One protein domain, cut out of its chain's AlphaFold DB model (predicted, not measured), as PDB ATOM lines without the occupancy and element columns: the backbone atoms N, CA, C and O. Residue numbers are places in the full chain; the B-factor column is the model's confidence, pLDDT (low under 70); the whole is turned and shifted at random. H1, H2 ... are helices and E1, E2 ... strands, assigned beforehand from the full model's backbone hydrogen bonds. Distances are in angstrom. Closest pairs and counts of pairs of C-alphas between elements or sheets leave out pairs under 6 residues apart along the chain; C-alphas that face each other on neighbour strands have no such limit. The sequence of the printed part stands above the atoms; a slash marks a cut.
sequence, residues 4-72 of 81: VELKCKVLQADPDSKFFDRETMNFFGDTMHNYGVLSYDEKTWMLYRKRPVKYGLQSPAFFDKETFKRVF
ATOM      1  N   VAL A   4      15.420  37.300  -4.671       92.81
ATOM      2  CA  VAL A   4      16.316  36.519  -5.538       92.81
ATOM      3  C   VAL A   4      17.229  37.442  -6.341       92.81
ATOM      4  O   VAL A   4      18.433  37.209  -6.382       92.81
ATOM      5  N   GLU A   5      16.687  38.520  -6.912       93.38
ATOM      6  CA  GLU A   5      17.495  39.533  -7.604       93.38
ATOM      7  C   GLU A   5      18.523  40.170  -6.667       93.38
ATOM      8  O   GLU A   5      19.686  40.302  -7.043       93.38
ATOM      9  N   LEU A   6      18.120  40.519  -5.438       93.19
ATOM     10  CA  LEU A   6      19.035  41.091  -4.452       93.19
ATOM     11  C   LEU A   6      20.161  40.110  -4.114       93.19
ATOM     12  O   LEU A   6      21.322  40.505  -4.138       93.19
ATOM     13  N   LYS A   7      19.845  38.829  -3.883       93.06
ATOM     14  CA  LYS A   7      20.854  37.780  -3.676       93.06
ATOM     15  C   LYS A   7      21.848  37.720  -4.836       93.06
ATOM     16  O   LYS A   7      23.050  37.703  -4.593       93.06
ATOM     17  N   CYS A   8      21.364  37.682  -6.079       93.06
ATOM     18  CA  CYS A   8      22.236  37.615  -7.252       93.06
ATOM     19  C   CYS A   8      23.179  38.821  -7.321       93.06
ATOM     20  O   CYS A   8      24.367  38.639  -7.552       93.06
ATOM     21  N   LYS A   9      22.674  40.034  -7.067       93.44
ATOM     22  CA  LYS A   9      23.493  41.255  -7.093       93.44
ATOM     23  C   LYS A   9      24.501  41.321  -5.949       93.44
ATOM     24  O   LYS A   9      25.638  41.712  -6.174       93.44
ATOM     25  N   VAL A  10      24.114  40.881  -4.751       92.94
ATOM     26  CA  VAL A  10      25.024  40.781  -3.602       92.94
ATOM     27  C   VAL A  10      26.150  39.793  -3.896       92.94
ATOM     28  O   VAL A  10      27.301  40.132  -3.681       92.94
ATOM     29  N   LEU A  11      25.846  38.619  -4.457       91.62
ATOM     30  CA  LEU A  11      26.868  37.629  -4.826       91.62
ATOM     31  C   LEU A  11      27.731  38.065  -6.019       91.62
ATOM     32  O   LEU A  11      28.875  37.644  -6.130       91.62
ATOM     33  N   GLN A  12      27.207  38.896  -6.922       91.12
ATOM     34  CA  GLN A  12      28.004  39.496  -7.997       91.12
ATOM     35  C   GLN A  12      28.975  40.556  -7.464       91.12
ATOM     36  O   GLN A  12      30.104  40.636  -7.936       91.12
ATOM     37  N   ALA A  13      28.534  41.369  -6.502       90.75
ATOM     38  CA  ALA A  13      29.359  42.406  -5.886       90.75
ATOM     39  C   ALA A  13      30.356  41.843  -4.857       90.75
ATOM     40  O   ALA A  13      31.444  42.391  -4.692       90.75
ATOM     41  N   ASP A  14      29.972  40.769  -4.167       89.31
ATOM     42  CA  ASP A  14      30.745  40.080  -3.137       89.31
ATOM     43  C   ASP A  14      30.499  38.556  -3.215       89.31
ATOM     44  O   ASP A  14      29.609  38.024  -2.536       89.31
ATOM     45  N   PRO A  15      31.265  37.837  -4.060       87.44
ATOM     46  CA  PRO A  15      31.130  36.389  -4.240       87.44
ATOM     47  C   PRO A  15      31.379  35.572  -2.969       87.44
ATOM     48  O   PRO A  15      30.854  34.464  -2.838       87.44
ATOM     49  N   ASP A  16      32.141  36.119  -2.021       86.19
ATOM     50  CA  ASP A  16      32.484  35.455  -0.764       86.19
ATOM     51  C   ASP A  16      31.428  35.667   0.331       86.19
ATOM     52  O   ASP A  16      31.514  35.083   1.421       86.19
ATOM     53  N   SER A  17      30.387  36.455   0.041       86.00
ATOM     54  CA  SER A  17      29.307  36.748   0.976       86.00
ATOM     55  C   SER A  17      28.587  35.478   1.435       86.00
ATOM     56  O   SER A  17      27.817  34.849   0.707       86.00
ATOM     57  N   LYS A  18      28.761  35.134   2.715       85.69
ATOM     58  CA  LYS A  18      28.064  34.006   3.360       85.69
ATOM     59  C   LYS A  18      26.618  34.319   3.745       85.69
ATOM     60  O   LYS A  18      25.912  33.453   4.244       85.69
ATOM     61  N   PHE A  19      26.147  35.545   3.511       86.25
ATOM     62  CA  PHE A  19      24.823  35.971   3.969       86.25
ATOM     63  C   PHE A  19      23.686  35.144   3.343       86.25
ATOM     64  O   PHE A  19      22.760  34.737   4.038       86.25
ATOM     65  N   PHE A  20      23.772  34.872   2.037       87.00
ATOM     66  CA  PHE A  20      22.797  34.059   1.296       87.00
ATOM     67  C   PHE A  20      23.272  32.623   1.050       87.00
ATOM     68  O   PHE A  20      22.748  31.937   0.158       87.00
ATOM     69  N   ASP A  21      24.284  32.191   1.804       89.38
ATOM     70  CA  ASP A  21      24.773  30.829   1.737       89.38
ATOM     71  C   ASP A  21      23.732  29.854   2.301       89.38
ATOM     72  O   ASP A  21      23.014  30.140   3.265       89.38
ATOM     73  N   ARG A  22      23.634  28.684   1.668       88.19
ATOM     74  CA  ARG A  22      22.612  27.692   1.997       88.19
ATOM     75  C   ARG A  22      22.791  27.157   3.414       88.19
ATOM     76  O   ARG A  22      21.783  26.947   4.089       88.19
ATOM     77  N   GLU A  23      24.027  26.938   3.859       88.69
ATOM     78  CA  GLU A  23      24.298  26.427   5.207       88.69
ATOM     79  C   GLU A  23      23.906  27.464   6.253       88.69
ATOM     80  O   GLU A  23      23.179  27.142   7.193       88.69
ATOM     81  N   THR A  24      24.285  28.723   6.023       88.12
ATOM     82  CA  THR A  24      23.928  29.852   6.893       88.12
ATOM     83  C   THR A  24      22.410  30.005   7.001       88.12
ATOM     84  O   THR A  24      21.860  30.031   8.103       88.12
ATOM     85  N   MET A  25      21.700  30.037   5.872       88.00
ATOM     86  CA  MET A  25      20.239  30.140   5.874       88.00
ATOM     87  C   MET A  25      19.590  28.950   6.596       88.00
ATOM     88  O   MET A  25      18.723  29.149   7.445       88.00
ATOM     89  N   ASN A  26      20.041  27.719   6.338       88.31
ATOM     90  CA  ASN A  26      19.502  26.521   6.987       88.31
ATOM     91  C   ASN A  26      19.776  26.484   8.502       88.31
ATOM     92  O   ASN A  26      18.914  26.066   9.285       88.31
ATOM     93  N   PHE A  27      20.949  26.962   8.928       86.44
ATOM     94  CA  PHE A  27      21.310  27.084  10.338       86.44
ATOM     95  C   PHE A  27      20.286  27.943  11.084       86.44
ATOM     96  O   PHE A  27      19.703  27.490  12.073       86.44
ATOM     97  N   PHE A  28      19.964  29.120  10.539       82.75
ATOM     98  CA  PHE A  28      18.937  30.000  11.100       82.75
ATOM     99  C   PHE A  28      17.504  29.492  10.868       82.75
ATOM    100  O   PHE A  28      16.605  29.853  11.619       82.75
ATOM    101  N   GLY A  29      17.275  28.601   9.899       85.56
ATOM    102  CA  GLY A  29      15.934  28.165   9.491       85.56
ATOM    103  C   GLY A  29      15.263  29.133   8.510       85.56
ATOM    104  O   GLY A  29      14.038  29.196   8.437       85.56
ATOM    105  N   ASP A  30      16.066  29.902   7.780       87.88
ATOM    106  CA  ASP A  30      15.634  30.810   6.728       87.88
ATOM    107  C   ASP A  30      15.521  30.103   5.369       87.88
ATOM    108  O   ASP A  30      16.209  29.130   5.058       87.88
ATOM    109  N   THR A  31      14.668  30.655   4.510       90.06
ATOM    110  CA  THR A  31      14.579  30.301   3.088       90.06
ATOM    111  C   THR A  31      14.407  31.578   2.275       90.06
ATOM    112  O   THR A  31      13.913  32.578   2.792       90.06
ATOM    113  N   MET A  32      14.744  31.559   0.979       89.94
ATOM    114  CA  MET A  32      14.571  32.752   0.130       89.94
ATOM    115  C   MET A  32      13.118  33.243   0.096       89.94
ATOM    116  O   MET A  32      12.872  34.438  -0.021       89.94
ATOM    117  N   HIS A  33      12.156  32.330   0.253       90.06
ATOM    118  CA  HIS A  33      10.730  32.640   0.308       90.06
ATOM    119  C   HIS A  33      10.341  33.436   1.563       90.06
ATOM    120  O   HIS A  33       9.409  34.248   1.506       90.06
ATOM    121  N   ASN A  34      11.063  33.235   2.674       90.31
ATOM    122  CA  ASN A  34      10.847  33.959   3.927       90.31
ATOM    123  C   ASN A  34      11.342  35.409   3.861       90.31
ATOM    124  O   ASN A  34      10.901  36.242   4.650       90.31
ATOM    125  N   TYR A  35      12.215  35.742   2.914       92.44
ATOM    126  CA  TYR A  35      12.674  37.111   2.755       92.44
ATOM    127  C   TYR A  35      11.693  37.968   1.956       92.44
ATOM    128  O   TYR A  35      11.049  37.528   0.996       92.44
ATOM    129  N   GLY A  36      11.600  39.229   2.358       93.69
ATOM    130  CA  GLY A  36      11.060  40.322   1.569       93.69
ATOM    131  C   GLY A  36      12.119  41.408   1.406       93.69
ATOM    132  O   GLY A  36      13.011  41.545   2.240       93.69
ATOM    133  N   VAL A  37      12.026  42.164   0.317       95.50
ATOM    134  CA  VAL A  37      12.888  43.322   0.062       95.50
ATOM    135  C   VAL A  37      11.998  44.542  -0.082       95.50
ATOM    136  O   VAL A  37      10.992  44.485  -0.789       95.50
ATOM    137  N   LEU A  38      12.361  45.632   0.584       94.38
ATOM    138  CA  LEU A  38      11.729  46.935   0.402       94.38
ATOM    139  C   LEU A  38      12.782  48.041   0.345       94.38
ATOM    140  O   LEU A  38      13.904  47.869   0.822       94.38
ATOM    141  N   SER A  39      12.429  49.164  -0.275       93.81
ATOM    142  CA  SER A  39      13.268  50.364  -0.259       93.81
ATOM    143  C   SER A  39      13.179  50.983   1.130       93.81
ATOM    144  O   SER A  39      12.094  51.403   1.517       93.81
ATOM    145  N   TYR A  40      14.284  51.005   1.873       91.00
ATOM    146  CA  TYR A  40      14.310  51.600   3.212       91.00
ATOM    147  C   TYR A  40      14.416  53.119   3.130       91.00
ATOM    148  O   TYR A  40      13.605  53.834   3.706       91.00
ATOM    149  N   ASP A  41      15.376  53.593   2.340       90.44
ATOM    150  CA  ASP A  41      15.622  55.005   2.071       90.44
ATOM    151  C   ASP A  41      16.060  55.186   0.603       90.44
ATOM    152  O   ASP A  41      15.937  54.270  -0.219       90.44
ATOM    153  N   GLU A  42      16.558  56.367   0.239       91.50
ATOM    154  CA  GLU A  42      17.021  56.672  -1.120       91.50
ATOM    155  C   GLU A  42      18.189  55.795  -1.587       91.50
ATOM    156  O   GLU A  42      18.262  55.490  -2.777       91.50
ATOM    157  N   LYS A  43      19.038  55.322  -0.669       93.50
ATOM    158  CA  LYS A  43      20.312  54.633  -0.935       93.50
ATOM    159  C   LYS A  43      20.340  53.174  -0.484       93.50
ATOM    160  O   LYS A  43      21.255  52.452  -0.858       93.50
ATOM    161  N   THR A  44      19.327  52.707   0.241       94.00
ATOM    162  CA  THR A  44      19.384  51.433   0.963       94.00
ATOM    163  C   THR A  44      18.180  50.540   0.667       94.00
ATOM    164  O   THR A  44      17.015  50.949   0.739       94.00
ATOM    165  N   TRP A  45      18.457  49.273   0.371       95.12
ATOM    166  CA  TRP A  45      17.492  48.178   0.396       95.12
ATOM    167  C   TRP A  45      17.448  47.547   1.789       95.12
ATOM    168  O   TRP A  45      18.489  47.202   2.344       95.12
ATOM    169  N   MET A  46      16.247  47.315   2.321       94.44
ATOM    170  CA  MET A  46      16.038  46.495   3.515       94.44
ATOM    171  C   MET A  46      15.556  45.104   3.123       94.44
ATOM    172  O   MET A  46      14.503  44.940   2.504       94.44
ATOM    173  N   LEU A  47      16.317  44.101   3.543       93.75
ATOM    174  CA  LEU A  47      15.936  42.701   3.547       93.75
ATOM    175  C   LEU A  47      15.321  42.369   4.907       93.75
ATOM    176  O   LEU A  47      16.019  42.298   5.920       93.75
ATOM    177  N   TYR A  48      14.013  42.150   4.932       92.19
ATOM    178  CA  TYR A  48      13.284  41.769   6.138       92.19
ATOM    179  C   TYR A  48      12.816  40.318   6.052       92.19
ATOM    180  O   TYR A  48      12.688  39.734   4.973       92.19
ATOM    181  N   ARG A  49      12.541  39.728   7.215       91.56
ATOM    182  CA  ARG A  49      11.983  38.380   7.336       91.56
ATOM    183  C   ARG A  49      10.476  38.466   7.529       91.56
ATOM    184  O   ARG A  49      10.005  39.133   8.450       91.56
ATOM    185  N   LYS A  50       9.721  37.779   6.675       90.31
ATOM    186  CA  LYS A  50       8.250  37.713   6.732       90.31
ATOM    187  C   LYS A  50       7.766  36.939   7.955       90.31
ATOM    188  O   LYS A  50       6.713  37.253   8.496       90.31
ATOM    189  N   ARG A  51       8.522  35.922   8.371       87.50
ATOM    190  CA  ARG A  51       8.271  35.122   9.570       87.50
ATOM    191  C   ARG A  51       9.542  35.059  10.421       87.50
ATOM    192  O   ARG A  51      10.635  35.003   9.844       87.50
ATOM    193  N   PRO A  52       9.420  35.056  11.759       84.31
ATOM    194  CA  PRO A  52      10.557  34.839  12.648       84.31
ATOM    195  C   PRO A  52      11.262  33.517  12.337       84.31
ATOM    196  O   PRO A  52      10.615  32.544  11.943       84.31
ATOM    197  N   VAL A  53      12.583  33.484  12.514       81.25
ATOM    198  CA  VAL A  53      13.377  32.262  12.313       81.25
ATOM    199  C   VAL A  53      13.564  31.500  13.629       81.25
ATOM    200  O   VAL A  53      12.945  31.847  14.641       81.25
ATOM    201  N   LYS A  54      14.407  30.454  13.647       75.00
ATOM    202  CA  LYS A  54      14.734  29.739  14.892       75.00
ATOM    203  C   LYS A  54      15.150  30.751  15.968       75.00
ATOM    204  O   LYS A  54      15.907  31.680  15.692       75.00
ATOM    205  N   TYR A  55      14.620  30.577  17.178       74.31
ATOM    206  CA  TYR A  55      14.818  31.477  18.326       74.31
ATOM    207  C   TYR A  55      14.182  32.875  18.204       74.31
ATOM    208  O   TYR A  55      14.511  33.765  18.980       74.31
ATOM    209  N   GLY A  56      13.255  33.085  17.261       73.50
ATOM    210  CA  GLY A  56      12.482  34.328  17.164       73.50
ATOM    211  C   GLY A  56      13.242  35.505  16.551       73.50
ATOM    212  O   GLY A  56      12.736  36.625  16.549       73.50
ATOM    213  N   LEU A  57      14.441  35.277  16.002       75.88
ATOM    214  CA  LEU A  57      15.207  36.332  15.344       75.88
ATOM    215  C   LEU A  57      14.443  36.843  14.110       75.88
ATOM    216  O   LEU A  57      14.044  36.074  13.235       75.88
ATOM    217  N   GLN A  58      14.246  38.159  14.030       80.44
ATOM    218  CA  GLN A  58      13.580  38.808  12.893       80.44
ATOM    219  C   GLN A  58      14.310  40.070  12.415       80.44
ATOM    220  O   GLN A  58      13.807  40.794  11.560       80.44
ATOM    221  N   SER A  59      15.516  40.331  12.928       84.12
ATOM    222  CA  SER A  59      16.263  41.545  12.601       84.12
ATOM    223  C   SER A  59      16.463  41.682  11.084       84.12
ATOM    224  O   SER A  59      16.873  40.706  10.442       84.12
ATOM    225  N   PRO A  60      16.170  42.856  10.503       90.38
ATOM    226  CA  PRO A  60      16.411  43.108   9.092       90.38
ATOM    227  C   PRO A  60      17.910  43.232   8.793       90.38
ATOM    228  O   PRO A  60      18.734  43.458   9.680       90.38
ATOM    229  N   ALA A  61      18.257  43.093   7.518       91.94
ATOM    230  CA  ALA A  61      19.576  43.406   6.984       91.94
ATOM    231  C   ALA A  61      19.463  44.497   5.919       91.94
ATOM    232  O   ALA A  61      18.443  44.597   5.238       91.94
ATOM    233  N   PHE A  62      20.517  45.293   5.761       93.38
ATOM    234  CA  PHE A  62      20.528  46.446   4.867       93.38
ATOM    235  C   PHE A  62      21.630  46.307   3.836       93.38
ATOM    236  O   PHE A  62      22.723  45.827   4.145       93.38
ATOM    237  N   PHE A  63      21.331  46.731   2.616       94.31
ATOM    238  CA  PHE A  63      22.243  46.670   1.485       94.31
ATOM    239  C   PHE A  63      22.194  47.984   0.721       94.31
ATOM    240  O   PHE A  63      21.113  48.502   0.448       94.31
ATOM    241  N   ASP A  64      23.357  48.502   0.363       94.50
ATOM    242  CA  ASP A  64      23.473  49.693  -0.469       94.50
ATOM    243  C   ASP A  64      22.909  49.428  -1.881       94.50
ATOM    244  O   ASP A  64      23.073  48.342  -2.444       94.50
ATOM    245  N   LYS A  65      22.185  50.394  -2.449       94.81
ATOM    246  CA  LYS A  65      21.478  50.241  -3.730       94.81
ATOM    247  C   LYS A  65      22.397  50.246  -4.944       94.81
ATOM    248  O   LYS A  65      21.991  49.717  -5.980       94.81
ATOM    249  N   GLU A  66      23.575  50.848  -4.828       93.62
ATOM    250  CA  GLU A  66      24.531  50.993  -5.927       93.62
ATOM    251  C   GLU A  66      25.546  49.852  -5.906       93.62
ATOM    252  O   GLU A  66      25.777  49.182  -6.911       93.62
ATOM    253  N   THR A  67      26.119  49.599  -4.733       93.25
ATOM    254  CA  THR A  67      27.217  48.653  -4.528       93.25
ATOM    255  C   THR A  67      26.756  47.278  -4.063       93.25
ATOM    256  O   THR A  67      27.546  46.340  -4.106       93.25
ATOM    257  N   PHE A  68      25.512  47.139  -3.586       92.69
ATOM    258  CA  PHE A  68      24.968  45.902  -3.001       92.69
ATOM    259  C   PHE A  68      25.760  45.358  -1.807       92.69
ATOM    260  O   PHE A  68      25.504  44.248  -1.341       92.69
ATOM    261  N   LYS A  69      26.683  46.145  -1.251       92.38
ATOM    262  CA  LYS A  69      27.401  45.786  -0.033       92.38
ATOM    263  C   LYS A  69      26.477  45.918   1.166       92.38
ATOM    264  O   LYS A  69      25.601  46.783   1.213       92.38
ATOM    265  N   ARG A  70      26.677  45.045   2.151       91.88
ATOM    266  CA  ARG A  70      25.935  45.109   3.407       91.88
ATOM    267  C   ARG A  70      26.303  46.394   4.147       91.88
ATOM    268  O   ARG A  70      27.483  46.674   4.346       91.88
ATOM    269  N   VAL A  71      25.292  47.133   4.579       92.56
ATOM    270  CA  VAL A  71      25.440  48.362   5.364       92.56
ATOM    271  C   VAL A  71      24.729  48.216   6.705       92.56
ATOM    272  O   VAL A  71      23.889  47.334   6.896       92.56
ATOM    273  N   PHE A  72      25.099  49.067   7.655       89.38
ATOM    274  CA  PHE A  72      24.528  49.095   8.998       89.38
ATOM    275  C   PHE A  72      24.081  50.532   9.278       89.38
ATOM    276  O   PHE A  72      24.833  51.285   9.895       89.38
TER     277      PHE A  72
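What this domain is: This is residues 4 to 72 of the 81 residues of an uncharacterized protein of Desulfovibrio sp. 6_1_46AFAA (UniProt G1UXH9). A small antiparallel sheet of three strands, in the order E1 - E2 - E3, has helix H1 over one face, slantwise to the strands, while the short helix H2 sits off the sheet. Near the end of the printed part, residues 70 to 71 pair along the edge strand E3. The printed part has 69 residues with two named helices and three named strands, H1 H2 E1 E2 E3 along the chain; the class is mixed, with 32 residues, under half, in named elements. It is compact, with a radius of gyration of the C-alphas of 11.6 A and spans of 32 by 25 by 19 A.

Where its parts are: H1, residues 4 to 13, starts with C-alpha 4 at (16.316, 36.519, -5.538) and is 14.3 A long. H2 is residues 22 to 28. E1, residues 35 to 39, is 13.6 A long, and E2, residues 44 to 49, 16.3 A. E3, residues 61 to 64, ends with C-alpha 64 at (23.473, 49.693, -0.469).

How they stand to each other: The strands form a meander, each the antiparallel neighbour of the one before. In the hairpin E1 and E2, N 36 and O 48 are 2.9 A apart, within hydrogen-bond range. In the hairpin E2 and E3, N 45 and O 63 are 2.8 A apart, also within range. H1 is on the sheet at a height of 9.6 A and lies over E2, at 53 degrees on the local plane. The closest C-alphas of H1 and E1 are those of Leu 6 and Val 37, 7.9 A apart. H2 is not on the sheet, and H1 and H2 are apart. In H1 and H2 every O i to N i+4 pair is within hydrogen-bond range.

The domain as a whole: The C-alphas of Tyr 55 and Glu 66 are the two farthest apart, 32.6 A. The link from E2 to E3, 11 residues, is long. The printed part has no cut; its mean pLDDT is 89.5, and no printed residue is under 70.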